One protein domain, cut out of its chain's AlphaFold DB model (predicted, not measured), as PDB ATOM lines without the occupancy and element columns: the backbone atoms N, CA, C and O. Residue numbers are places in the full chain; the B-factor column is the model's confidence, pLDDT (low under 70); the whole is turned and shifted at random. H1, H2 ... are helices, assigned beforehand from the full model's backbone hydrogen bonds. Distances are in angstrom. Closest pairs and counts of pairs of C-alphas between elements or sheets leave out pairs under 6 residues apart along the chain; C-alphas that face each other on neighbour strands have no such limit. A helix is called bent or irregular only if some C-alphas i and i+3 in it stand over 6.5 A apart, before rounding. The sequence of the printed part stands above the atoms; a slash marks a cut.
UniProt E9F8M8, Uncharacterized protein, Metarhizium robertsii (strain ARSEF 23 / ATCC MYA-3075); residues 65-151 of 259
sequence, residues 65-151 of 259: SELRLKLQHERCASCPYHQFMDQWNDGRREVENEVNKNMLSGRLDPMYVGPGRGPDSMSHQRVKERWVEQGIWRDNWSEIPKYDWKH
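AT A GLANCE: This is residues 65 to 151 of the 259 residues of an uncharacterized protein of Metarhizium robertsii (strain ARSEF 23 / ATCC MYA-3075) (UniProt E9F8M8). A long helix, H2, makes most of the longest axis, with H1 running on from its first end at a steep angle as an arm whose residues 65 to 75 stick out free. H3 folds back and packs slantwise on the middle of H2, after a long loop from the far end of H2, and the last residues make a second loop without a named element. The printed part has 87 residues with three named helices, H1, H2 and H3 in chain order, and no named strand; the class is all helix. The whole is loose and elongated, with a radius of gyration of the C-alphas of 16.6 A and spans of 56 by 31 by 21 A.

HOW THE PARTS SIT: H1, residues 65 to 77, and H2, residues 80 to 104, are joined by a tight link of 2 residues. They are close but not clearly touching, and their closest C-alphas, those of Ala 77 and Gln 83, are 7.0 A apart. Their lines stand at a steep tilt of 47 degrees, and they run the same way. H3, residues 119 to 133, touches H2 with 20 pairs of C-alphas within 8 A. The closest C-alphas of H2 and H3 are those of Arg 92 and Ser 123, 5.2 A apart. H2 and H3 run opposite ways at a steep tilt of 54 degrees. H1 and H3 are apart. In H1 and H3 every O i to N i+4 pair is within hydrogen-bond range, and in H2 19 of 21 are.

IN THESE COORDINATES: H1 begins at C-alpha 65, at (4.338, -14.490, 41.814), and measures 18.3 A from first to last C-alpha. H2 begins at C-alpha 80, at (-6.155, 0.564, 24.918), and measures 35.7 A. H2 is neither bent nor irregular, but only just: C-alphas 90 and 93 are 6.0 A apart. H3 measures 20.9 A and ends at C-alpha 133, at (-9.282, 9.142, 12.379).

THE WHOLE: The two C-alphas farthest apart, those of Ser 65 and Gly 106, are 56.9 A apart. Without residues 65 to 75, which stand free, the body of 76 residues spans 46 by 22 by 20 A. The printed part has no cut. The link from H2 to H3, residues 105 to 118, is long, with 14 residues. Residues 134 to 151 also hold no named element, and their C-alphas lie 9 to 21 A from the mean of all C-alphas. The mean pLDDT of the printed part is 81.0, and confidence is low, under 70, at residues 107 to 116, within the long link.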
ATOM      1  N   SER A  65       5.541 -15.285  41.555       87.00
ATOM      2  CA  SER A  65       4.338 -14.490  41.814       87.00
ATOM      3  C   SER A  65       4.521 -13.013  41.481       87.00
ATOM      4  O   SER A  65       3.670 -12.446  40.800       87.00
ATOM      5  N   GLU A  66       5.623 -12.403  41.915       90.62
ATOM      6  CA  GLU A  66       5.918 -10.994  41.647       90.62
ATOM      7  C   GLU A  66       6.189 -10.761  40.164       90.62
ATOM      8  O   GLU A  66       5.642  -9.826  39.586       90.62
ATOM      9  N   LEU A  67       6.934 -11.660  39.512       88.38
ATOM     10  CA  LEU A  67       7.137 -11.604  38.065       88.38
ATOM     11  C   LEU A  67       5.801 -11.680  37.313       88.38
ATOM     12  O   LEU A  67       5.581 -10.934  36.363       88.38
ATOM     13  N   ARG A  68       4.880 -12.549  37.751       87.19
ATOM     14  CA  ARG A  68       3.550 -12.658  37.135       87.19
ATOM     15  C   ARG A  68       2.742 -11.373  37.297       87.19
ATOM     16  O   ARG A  68       2.096 -10.956  36.342       87.19
ATOM     17  N   LEU A  69       2.769 -10.765  38.482       86.62
ATOM     18  CA  LEU A  69       2.092  -9.494  38.746       86.62
ATOM     19  C   LEU A  69       2.701  -8.358  37.924       86.62
ATOM     20  O   LEU A  69       1.955  -7.591  37.324       86.62
ATOM     21  N   LYS A  70       4.032  -8.298  37.836       88.44
ATOM     22  CA  LYS A  70       4.750  -7.310  37.028       88.44
ATOM     23  C   LYS A  70       4.366  -7.413  35.553       88.44
ATOM     24  O   LYS A  70       3.910  -6.433  34.982       88.44
ATOM     25  N   LEU A  71       4.420  -8.614  34.976       85.25
ATOM     26  CA  LEU A  71       4.013  -8.846  33.585       85.25
ATOM     27  C   LEU A  71       2.533  -8.517  33.343       85.25
ATOM     28  O   LEU A  71       2.176  -8.001  32.289       85.25
ATOM     29  N   GLN A  72       1.653  -8.811  34.304       80.81
ATOM     30  CA  GLN A  72       0.243  -8.424  34.207       80.81
ATOM     31  C   GLN A  72       0.071  -6.906  34.248       80.81
ATOM     32  O   GLN A  72      -0.711  -6.372  33.469       80.81
ATOM     33  N   HIS A  73       0.807  -6.219  35.116       77.12
ATOM     34  CA  HIS A  73       0.778  -4.767  35.218       77.12
ATOM     35  C   HIS A  73       1.293  -4.102  33.937       77.12
ATOM     36  O   HIS A  73       0.607  -3.252  33.383       77.12
ATOM     37  N   GLU A  74       2.431  -4.558  33.406       83.00
ATOM     38  CA  GLU A  74       2.997  -4.094  32.131       83.00
ATOM     39  C   GLU A  74       2.038  -4.343  30.958       83.00
ATOM     40  O   GLU A  74       1.821  -3.472  30.110       83.00
ATOM     41  N   ARG A  75       1.386  -5.513  30.935       78.25
ATOM     42  CA  ARG A  75       0.362  -5.824  29.933       78.25
ATOM     43  C   ARG A  75      -0.847  -4.897  30.054       78.25
ATOM     44  O   ARG A  75      -1.352  -4.432  29.037       78.25
ATOM     45  N   CYS A  76      -1.317  -4.630  31.271       72.25
ATOM     46  CA  CYS A  76      -2.425  -3.712  31.511       72.25
ATOM     47  C   CYS A  76      -2.062  -2.280  31.109       72.25
ATOM     48  O   CYS A  76      -2.867  -1.647  30.439       72.25
ATOM     49  N   ALA A  77      -0.857  -1.802  31.428       76.00
ATOM     50  CA  ALA A  77      -0.369  -0.490  30.998       76.00
ATOM     51  C   ALA A  77      -0.352  -0.351  29.462       76.00
ATOM     52  O   ALA A  77      -0.583   0.724  28.921       76.00
ATOM     53  N   SER A  78      -0.164  -1.465  28.752       78.56
ATOM     54  CA  SER A  78      -0.166  -1.514  27.286       78.56
ATOM     55  C   SER A  78      -1.556  -1.684  26.659       78.56
ATOM     56  O   SER A  78      -1.663  -1.806  25.437       78.56
ATOM     57  N   CYS A  79      -2.628  -1.734  27.453       83.44
ATOM     58  CA  CYS A  79      -3.974  -1.921  26.921       83.44
ATOM     59  C   CYS A  79      -4.577  -0.591  26.422       83.44
ATOM     60  O   CYS A  79      -4.172   0.484  26.878       83.44
ATOM     61  N   PRO A  80      -5.570  -0.635  25.511       86.25
ATOM     62  CA  PRO A  80      -6.155   0.564  24.918       86.25
ATOM     63  C   PRO A  80      -6.707   1.536  25.964       86.25
ATOM     64  O   PRO A  80      -6.567   2.743  25.809       86.25
ATOM     65  N   TYR A  81      -7.304   1.018  27.043       86.69
ATOM     66  CA  TYR A  81      -7.799   1.839  28.146       86.69
ATOM     67  C   TYR A  81      -6.694   2.708  28.755       86.69
ATOM     68  O   TYR A  81      -6.842   3.925  28.796       86.69
ATOM     69  N   HIS A  82      -5.581   2.110  29.190       86.75
ATOM     70  CA  HIS A  82      -4.514   2.863  29.859       86.75
ATOM     71  C   HIS A  82      -3.841   3.841  28.898       86.75
ATOM     72  O   HIS A  82      -3.715   5.012  29.234       86.75
ATOM     73  N   GLN A  83      -3.557   3.424  27.658       87.19
ATOM     74  CA  GLN A  83      -3.000   4.338  26.654       87.19
ATOM     75  C   GLN A  83      -3.924   5.521  26.339       87.19
ATOM     76  O   GLN A  83      -3.456   6.640  26.132       87.19
ATOM     77  N   PHE A  84      -5.239   5.296  26.279       88.62
ATOM     78  CA  PHE A  84      -6.206   6.369  26.067       88.62
ATOM     79  C   PHE A  84      -6.247   7.325  27.259       88.62
ATOM     80  O   PHE A  84      -6.269   8.538  27.061       88.62
ATOM     81  N   MET A  85      -6.231   6.791  28.483       87.25
ATOM     82  CA  MET A  85      -6.198   7.596  29.703       87.25
ATOM     83  C   MET A  85      -4.922   8.436  29.792       87.25
ATOM     84  O   MET A  85      -5.010   9.612  30.130       87.25
ATOM     85  N   ASP A  86      -3.766   7.879  29.435       86.44
ATOM     86  CA  ASP A  86      -2.499   8.612  29.422       86.44
ATOM     87  C   ASP A  86      -2.545   9.761  28.406       86.44
ATOM     88  O   ASP A  86      -2.345  10.917  28.773       86.44
ATOM     89  N   GLN A  87      -2.956   9.489  27.159       87.88
ATOM     90  CA  GLN A  87      -3.108  10.532  26.132       87.88
ATOM     91  C   GLN A  87      -4.136  11.603  26.520       87.88
ATOM     92  O   GLN A  87      -3.957  12.783  26.211       87.88
ATOM     93  N   TRP A  88      -5.225  11.204  27.178       88.12
ATOM     94  CA  TRP A  88      -6.242  12.122  27.677       88.12
ATOM     95  C   TRP A  88      -5.675  13.022  28.781       88.12
ATOM     96  O   TRP A  88      -5.836  14.246  28.716       88.12
ATOM     97  N   ASN A  89      -4.969  12.443  29.754       86.44
ATOM     98  CA  ASN A  89      -4.341  13.167  30.857       86.44
ATOM     99  C   ASN A  89      -3.259  14.139  30.372       86.44
ATOM    100  O   ASN A  89      -3.206  15.274  30.852       86.44
ATOM    101  N   ASP A  90      -2.452  13.734  29.393       84.81
ATOM    102  CA  ASP A  90      -1.434  14.590  28.785       84.81
ATOM    103  C   ASP A  90      -2.075  15.766  28.039       84.81
ATOM    104  O   ASP A  90      -1.764  16.933  28.307       84.81
ATOM    105  N   GLY A  91      -3.064  15.483  27.184       83.88
ATOM    106  CA  GLY A  91      -3.783  16.512  26.428       83.88
ATOM    107  C   GLY A  91      -4.573  17.485  27.313       83.88
ATOM    108  O   GLY A  91      -4.810  18.630  26.926       83.88
ATOM    109  N   ARG A  92      -4.948  17.070  28.531       85.38
ATOM    110  CA  ARG A  92      -5.712  17.889  29.488       85.38
ATOM    111  C   ARG A  92      -4.969  19.178  29.828       85.38
ATOM    112  O   ARG A  92      -5.568  20.250  29.818       85.38
ATOM    113  N   ARG A  93      -3.658  19.073  30.066       82.44
ATOM    114  CA  ARG A  93      -2.797  20.210  30.423       82.44
ATOM    115  C   ARG A  93      -2.634  21.183  29.259       82.44
ATOM    116  O   ARG A  93      -2.625  22.394  29.460       82.44
ATOM    117  N   GLU A  94      -2.519  20.662  28.043       83.12
ATOM    118  CA  GLU A  94      -2.413  21.480  26.833       83.12
ATOM    119  C   GLU A  94      -3.689  22.286  26.597       83.12
ATOM    120  O   GLU A  94      -3.627  23.498  26.389       83.12
ATOM    121  N   VAL A  95      -4.846  21.627  26.696       84.56
ATOM    122  CA  VAL A  95      -6.149  22.283  26.560       84.56
ATOM    123  C   VAL A  95      -6.349  23.317  27.662       84.56
ATOM    124  O   VAL A  95      -6.808  24.419  27.383       84.56
ATOM    125  N   GLU A  96      -5.992  22.997  28.904       83.44
ATOM    126  CA  GLU A  96      -6.091  23.935  30.023       83.44
ATOM    127  C   GLU A  96      -5.251  25.196  29.772       83.44
ATOM    128  O   GLU A  96      -5.750  26.313  29.915       83.44
ATOM    129  N   ASN A  97      -4.018  25.041  29.288       83.50
ATOM    130  CA  ASN A  97      -3.165  26.166  28.904       83.50
ATOM    131  C   ASN A  97      -3.749  26.980  27.738       83.50
ATOM    132  O   ASN A  97      -3.693  28.211  27.756       83.50
ATOM    133  N   GLU A  98      -4.320  26.316  26.731       83.12
ATOM    134  CA  GLU A  98      -4.967  26.957  25.581       83.12
ATOM    135  C   GLU A  98      -6.200  27.767  26.009       83.12
ATOM    136  O   GLU A  98      -6.333  28.940  25.648       83.12
ATOM    137  N   VAL A  99      -7.068  27.173  26.829       81.06
ATOM    138  CA  VAL A  99      -8.255  27.823  27.394       81.06
ATOM    139  C   VAL A  99      -7.842  29.016  28.251       81.06
ATOM    140  O   VAL A  99      -8.358  30.113  28.037       81.06
ATOM    141  N   ASN A 100      -6.854  28.855  29.135       80.94
ATOM    142  CA  ASN A 100      -6.331  29.941  29.968       80.94
ATOM    143  C   ASN A 100      -5.761  31.089  29.121       80.94
ATOM    144  O   ASN A 100      -6.063  32.257  29.367       80.94
ATOM    145  N   LYS A 101      -4.986  30.787  28.074       81.38
ATOM    146  CA  LYS A 101      -4.449  31.796  27.145       81.38
ATOM    147  C   LYS A 101      -5.560  32.527  26.384       81.38
ATOM    148  O   LYS A 101      -5.496  33.743  26.185       81.38
ATOM    149  N   ASN A 102      -6.593  31.806  25.963       78.75
ATOM    150  CA  ASN A 102      -7.737  32.379  25.260       78.75
ATOM    151  C   ASN A 102      -8.621  33.237  26.185       78.75
ATOM    152  O   ASN A 102      -9.119  34.276  25.747       78.75
ATOM    153  N   MET A 103      -8.752  32.869  27.465       75.25
ATOM    154  CA  MET A 103      -9.395  33.698  28.493       75.25
ATOM    155  C   MET A 103      -8.600  34.980  28.759       75.25
ATOM    156  O   MET A 103      -9.160  36.072  28.721       75.25
ATOM    157  N   LEU A 104      -7.281  34.868  28.958       76.94
ATOM    158  CA  LEU A 104      -6.398  36.017  29.200       76.94
ATOM    159  C   LEU A 104      -6.360  37.001  28.022       76.94
ATOM    160  O   LEU A 104      -6.184  38.198  28.225       76.94
ATOM    161  N   SER A 105      -6.539  36.516  26.791       77.50
ATOM    162  CA  SER A 105      -6.610  37.359  25.589       77.50
ATOM    163  C   SER A 105      -8.006  37.927  25.299       77.50
ATOM    164  O   SER A 105      -8.184  38.587  24.276       77.50
ATOM    165  N   GLY A 106      -8.995  37.679  26.167       72.19
ATOM    166  CA  GLY A 106     -10.371  38.161  26.003       72.19
ATOM    167  C   GLY A 106     -11.120  37.535  24.822       72.19
ATOM    168  O   GLY A 106     -12.160  38.049  24.415       72.19
ATOM    169  N   ARG A 107     -10.596  36.444  24.244       68.81
ATOM    170  CA  ARG A 107     -11.213  35.729  23.112       68.81
ATOM    171  C   ARG A 107     -12.288  34.732  23.542       68.81
ATOM    172  O   ARG A 107     -13.068  34.301  22.699       68.81
ATOM    173  N   LEU A 108     -12.326  34.358  24.823       63.56
ATOM    174  CA  LEU A 108     -13.341  33.481  25.406       63.56
ATOM    175  C   LEU A 108     -13.982  34.148  26.624       63.56
ATOM    176  O   LEU A 108     -13.285  34.648  27.503       63.56
ATOM    177  N   ASP A 109     -15.313  34.117  26.673       61.03
ATOM    178  CA  ASP A 109     -16.094  34.534  27.835       61.03
ATOM    179  C   ASP A 109     -15.942  33.478  28.955       61.03
ATOM    180  O   ASP A 109     -16.158  32.288  28.686       61.03
ATOM    181  N   PRO A 110     -15.587  33.855  30.202       59.25
ATOM    182  CA  PRO A 110     -15.510  32.941  31.347       59.25
ATOM    183  C   PRO A 110     -16.759  32.068  31.546       59.25
ATOM    184  O   PRO A 110     -16.673  30.974  32.102       59.25
ATOM    185  N   MET A 111     -17.917  32.518  31.055       54.56
ATOM    186  CA  MET A 111     -19.193  31.812  31.156       54.56
ATOM    187  C   MET A 111     -19.344  30.636  30.160       54.56
ATOM    188  O   MET A 111     -20.286  29.851  30.275       54.56
ATOM    189  N   TYR A 112     -18.424  30.474  29.197       58.50
ATOM    190  CA  TYR A 112     -18.478  29.418  28.168       58.50
ATOM    191  C   TYR A 112     -17.899  28.059  28.594       58.50
ATOM    192  O   TYR A 112     -18.108  27.063  27.891       58.50
ATOM    193  N   VAL A 113     -17.258  27.971  29.766       62.22
ATOM    194  CA  VAL A 113     -16.848  26.695  30.384       62.22
ATOM    195  C   VAL A 113     -18.034  26.103  31.154       62.22
ATOM    196  O   VAL A 113     -18.040  25.986  32.376       62.22
ATOM    197  N   GLY A 114     -19.104  25.791  30.424       59.56
ATOM    198  CA  GLY A 114     -20.260  25.086  30.973       59.56
ATOM    199  C   GLY A 114     -19.955  23.607  31.268       59.56
ATOM    200  O   GLY A 114     -18.914  23.088  30.848       59.56
ATOM    201  N   PRO A 115     -20.872  22.891  31.941       58.16
ATOM    202  CA  PRO A 115     -20.758  21.447  32.146       58.16
ATOM    203  C   PRO A 115     -20.540  20.730  30.804       58.16
ATOM    204  O   PRO A 115     -21.284  20.964  29.853       58.16
ATOM    205  N   GLY A 116     -19.497  19.902  30.702       64.44
ATOM    206  CA  GLY A 116     -19.134  19.211  29.454       64.44
ATOM    207  C   GLY A 116     -18.338  20.045  28.437       64.44
ATOM    208  O   GLY A 116     -18.054  19.562  27.348       64.44
ATOM    209  N   ARG A 117     -17.942  21.282  28.768       70.94
ATOM    210  CA  ARG A 117     -17.007  22.109  27.971       70.94
ATOM    211  C   ARG A 117     -15.723  22.467  28.726       70.94
ATOM    212  O   ARG A 117     -15.031  23.418  28.378       70.94
ATOM    213  N   GLY A 118     -15.416  21.707  29.777       77.81
ATOM    214  CA  GLY A 118     -14.158  21.821  30.510       77.81
ATOM    215  C   GLY A 118     -12.967  21.241  29.735       77.81
ATOM    216  O   GLY A 118     -13.172  20.452  28.803       77.81
ATOM    217  N   PRO A 119     -11.729  21.566  30.152       80.19
ATOM    218  CA  PRO A 119     -10.508  21.010  29.567       80.19
ATOM    219  C   PRO A 119     -10.516  19.479  29.488       80.19
ATOM    220  O   PRO A 119     -10.086  18.909  28.487       80.19
ATOM    221  N   ASP A 120     -11.093  18.822  30.495       83.38
ATOM    222  CA  ASP A 120     -11.223  17.366  30.557       83.38
ATOM    223  C   ASP A 120     -12.063  16.817  29.393       83.38
ATOM    224  O   ASP A 120     -11.617  15.915  28.688       83.38
ATOM    225  N   SER A 121     -13.244  17.392  29.140       84.44
ATOM    226  CA  SER A 121     -14.140  16.944  28.062       84.44
ATOM    227  C   SER A 121     -13.576  17.260  26.679       84.44
ATOM    228  O   SER A 121     -13.722  16.470  25.750       84.44
ATOM    229  N   MET A 122     -12.918  18.410  26.534       85.06
ATOM    230  CA  MET A 122     -12.274  18.801  25.282       85.06
ATOM    231  C   MET A 122     -11.079  17.900  24.955       85.06
ATOM    232  O   MET A 122     -10.923  17.484  23.809       85.06
ATOM    233  N   SER A 123     -10.248  17.573  25.951       86.81
ATOM    234  CA  SER A 123      -9.119  16.658  25.768       86.81
ATOM    235  C   SER A 123      -9.602  15.247  25.420       86.81
ATOM    236  O   SER A 123      -9.136  14.666  24.440       86.81
ATOM    237  N   HIS A 124     -10.612  14.739  26.138       88.75
ATOM    238  CA  HIS A 124     -11.256  13.457  25.827       88.75
ATOM    239  C   HIS A 124     -11.720  13.398  24.372       88.75
ATOM    240  O   HIS A 124     -11.369  12.470  23.641       88.75
ATOM    241  N   GLN A 125     -12.456  14.423  23.936       88.31
ATOM    242  CA  GLN A 125     -12.994  14.490  22.587       88.31
ATOM    243  C   GLN A 125     -11.879  14.548  21.534       88.31
ATOM    244  O   GLN A 125     -11.935  13.794  20.567       88.31
ATOM    245  N   ARG A 126     -10.824  15.348  21.751       89.56
ATOM    246  CA  ARG A 126      -9.658  15.414  20.851       89.56
ATOM    247  C   ARG A 126      -8.961  14.057  20.707       89.56
ATOM    248  O   ARG A 126      -8.594  13.667  19.597       89.56
ATOM    249  N   VAL A 127      -8.765  13.326  21.807       89.94
ATOM    250  CA  VAL A 127      -8.138  11.993  21.770       89.94
ATOM    251  C   VAL A 127      -9.058  10.983  21.085       89.94
ATOM    252  O   VAL A 127      -8.597  10.219  20.236       89.94
ATOM    253  N   LYS A 128     -10.362  11.013  21.378       90.25
ATOM    254  CA  LYS A 128     -11.354  10.154  20.721       90.25
ATOM    255  C   LYS A 128     -11.407  10.396  19.214       90.25
ATOM    256  O   LYS A 128     -11.298   9.438  18.456       90.25
ATOM    257  N   GLU A 129     -11.515  11.647  18.774       90.12
ATOM    258  CA  GLU A 129     -11.504  12.028  17.355       90.12
ATOM    259  C   GLU A 129     -10.236  11.519  16.663       90.12
ATOM    260  O   GLU A 129     -10.312  10.866  15.625       90.12
ATOM    261  N   ARG A 130      -9.074  11.683  17.303       88.94
ATOM    262  CA  ARG A 130      -7.799  11.159  16.805       88.94
ATOM    263  C   ARG A 130      -7.802   9.629  16.662       88.94
ATOM    264  O   ARG A 130      -7.291   9.104  15.675       88.94
ATOM    265  N   TRP A 131      -8.351   8.899  17.630       90.00
ATOM    266  CA  TRP A 131      -8.450   7.436  17.564       90.00
ATOM    267  C   TRP A 131      -9.449   6.967  16.498       90.00
ATOM    268  O   TRP A 131      -9.250   5.905  15.901       90.00
ATOM    269  N   VAL A 132     -10.498   7.752  16.232       88.50
ATOM    270  CA  VAL A 132     -11.453   7.526  15.135       88.50
ATOM    271  C   VAL A 132     -10.782   7.755  13.781       88.50
ATOM    272  O   VAL A 132     -10.869   6.888  12.918       88.50
ATOM    273  N   GLU A 133     -10.043   8.854  13.606       87.75
ATOM    274  CA  GLU A 133      -9.282   9.142  12.379       87.75
ATOM    275  C   GLU A 133      -8.243   8.061  12.065       87.75
ATOM    276  O   GLU A 133      -8.024   7.711  10.905       87.75
ATOM    277  N   GLN A 134      -7.605   7.517  13.102       83.56
ATOM    278  CA  GLN A 134      -6.670   6.406  12.956       83.56
ATOM    279  C   GLN A 134      -7.373   5.084  12.628       83.56
ATOM    280  O   GLN A 134      -6.717   4.156  12.177       83.56
ATOM    281  N   GLY A 135      -8.685   4.962  12.847       84.19
ATOM    282  CA  GLY A 135      -9.415   3.698  12.714       84.19
ATOM    283  C   GLY A 135      -9.196   2.731  13.882       84.19
ATOM    284  O   GLY A 135      -9.594   1.568  13.807       84.19
ATOM    285  N   ILE A 136      -8.602   3.197  14.985       87.44
ATOM    286  CA  ILE A 136      -8.393   2.413  16.212       87.44
ATOM    287  C   ILE A 136      -9.702   2.286  16.994       87.44
ATOM    288  O   ILE A 136      -9.978   1.232  17.570       87.44
ATOM    289  N   TRP A 137     -10.525   3.338  16.997       86.56
ATOM    290  CA  TRP A 137     -11.785   3.366  17.736       86.56
ATOM    291  C   TRP A 137     -12.763   2.297  17.237       86.56
ATOM    292  O   TRP A 137     -13.009   2.189  16.036       86.56
ATOM    293  N   ARG A 138     -13.315   1.483  18.144       83.00
ATOM    294  CA  ARG A 138     -14.361   0.500  17.824       83.00
ATOM    295  C   ARG A 138     -15.749   1.115  17.980       83.00
ATOM    296  O   ARG A 138     -16.003   1.799  18.966       83.00
ATOM    297  N   ASP A 139     -16.677   0.756  17.101       81.62
ATOM    298  CA  ASP A 139     -18.077   1.207  17.194       81.62
ATOM    299  C   ASP A 139     -18.779   0.706  18.467       81.62
ATOM    300  O   ASP A 139     -19.726   1.314  18.955       81.62
ATOM    301  N   ASN A 140     -18.284  -0.393  19.047       81.38
ATOM    302  CA  ASN A 140     -18.791  -0.952  20.299       81.38
ATOM    303  C   ASN A 140     -18.244  -0.257  21.565       81.38
ATOM    304  O   ASN A 140     -18.594  -0.660  22.682       81.38
ATOM    305  N   TRP A 141     -17.375   0.747  21.414       82.69
ATOM    306  CA  TRP A 141     -16.905   1.603  22.501       82.69
ATOM    307  C   TRP A 141     -17.783   2.857  22.572       82.69
ATOM    308  O   TRP A 141     -17.851   3.630  21.618       82.69
ATOM    309  N   SER A 142     -18.455   3.068  23.708       78.19
ATOM    310  CA  SER A 142     -19.330   4.227  23.924       78.19
ATOM    311  C   SER A 142     -18.515   5.493  24.220       78.19
ATOM    312  O   SER A 142     -18.387   6.394  23.383       78.19
ATOM    313  N   GLU A 143     -17.915   5.539  25.404       80.00
ATOM    314  CA  GLU A 143     -17.198   6.710  25.922       80.00
ATOM    315  C   GLU A 143     -15.717   6.431  26.163       80.00
ATOM    316  O   GLU A 143     -14.893   7.322  25.978       80.00
ATOM    317  N   ILE A 144     -15.362   5.199  26.522       83.06
ATOM    318  CA  ILE A 144     -13.999   4.811  26.885       83.06
ATOM    319  C   ILE A 144     -13.667   3.484  26.188       83.06
ATOM    320  O   ILE A 144     -14.539   2.605  26.111       83.06
ATOM    321  N   PRO A 145     -12.440   3.315  25.664       83.88
ATOM    322  CA  PRO A 145     -12.031   2.049  25.086       83.88
ATOM    323  C   PRO A 145     -11.967   0.935  26.137       83.88
ATOM    324  O   PRO A 145     -11.664   1.156  27.309       83.88
ATOM    325  N   LYS A 146     -12.263  -0.288  25.697       81.62
ATOM    326  CA  LYS A 146     -12.139  -1.503  26.517       81.62
ATOM    327  C   LYS A 146     -10.693  -2.028  26.509       81.62
ATOM    328  O   LYS A 146      -9.799  -1.421  25.928       81.62
ATOM    329  N   TYR A 147     -10.474  -3.173  27.153       76.94
ATOM    330  CA  TYR A 147      -9.145  -3.752  27.367       76.94
ATOM    331  C   TYR A 147      -8.484  -4.374  26.124       76.94
ATOM    332  O   TYR A 147      -7.267  -4.527  26.134       76.94
ATOM    333  N   ASP A 148      -9.230  -4.690  25.059       82.88
ATOM    334  CA  ASP A 148      -8.695  -5.459  23.925       82.88
ATOM    335  C   ASP A 148      -8.438  -4.593  22.683       82.88
ATOM    336  O   ASP A 148      -9.332  -3.896  22.177       82.88
ATOM    337  N   TRP A 149      -7.238  -4.694  22.110       83.56
ATOM    338  CA  TRP A 149      -6.900  -4.033  20.846       83.56
ATOM    339  C   TRP A 149      -7.630  -4.656  19.659       83.56
ATOM    340  O   TRP A 149      -7.802  -5.872  19.607       83.56
ATOM    341  N   LYS A 150      -8.018  -3.844  18.661       82.19
ATOM    342  CA  LYS A 150      -8.682  -4.347  17.439       82.19
ATOM    343  C   LYS A 150      -7.893  -5.483  16.775       82.19
ATOM    344  O   LYS A 150      -8.494  -6.427  16.283       82.19
ATOM    345  N   HIS A 151      -6.558  -5.415  16.779       79.44
ATOM    346  CA  HIS A 151      -5.691  -6.434  16.176       79.44
ATOM    347  C   HIS A 151      -5.520  -7.732  16.965       79.44
ATOM    348  O   HIS A 151      -5.024  -8.697  16.383       79.44
TER     349      HIS A 151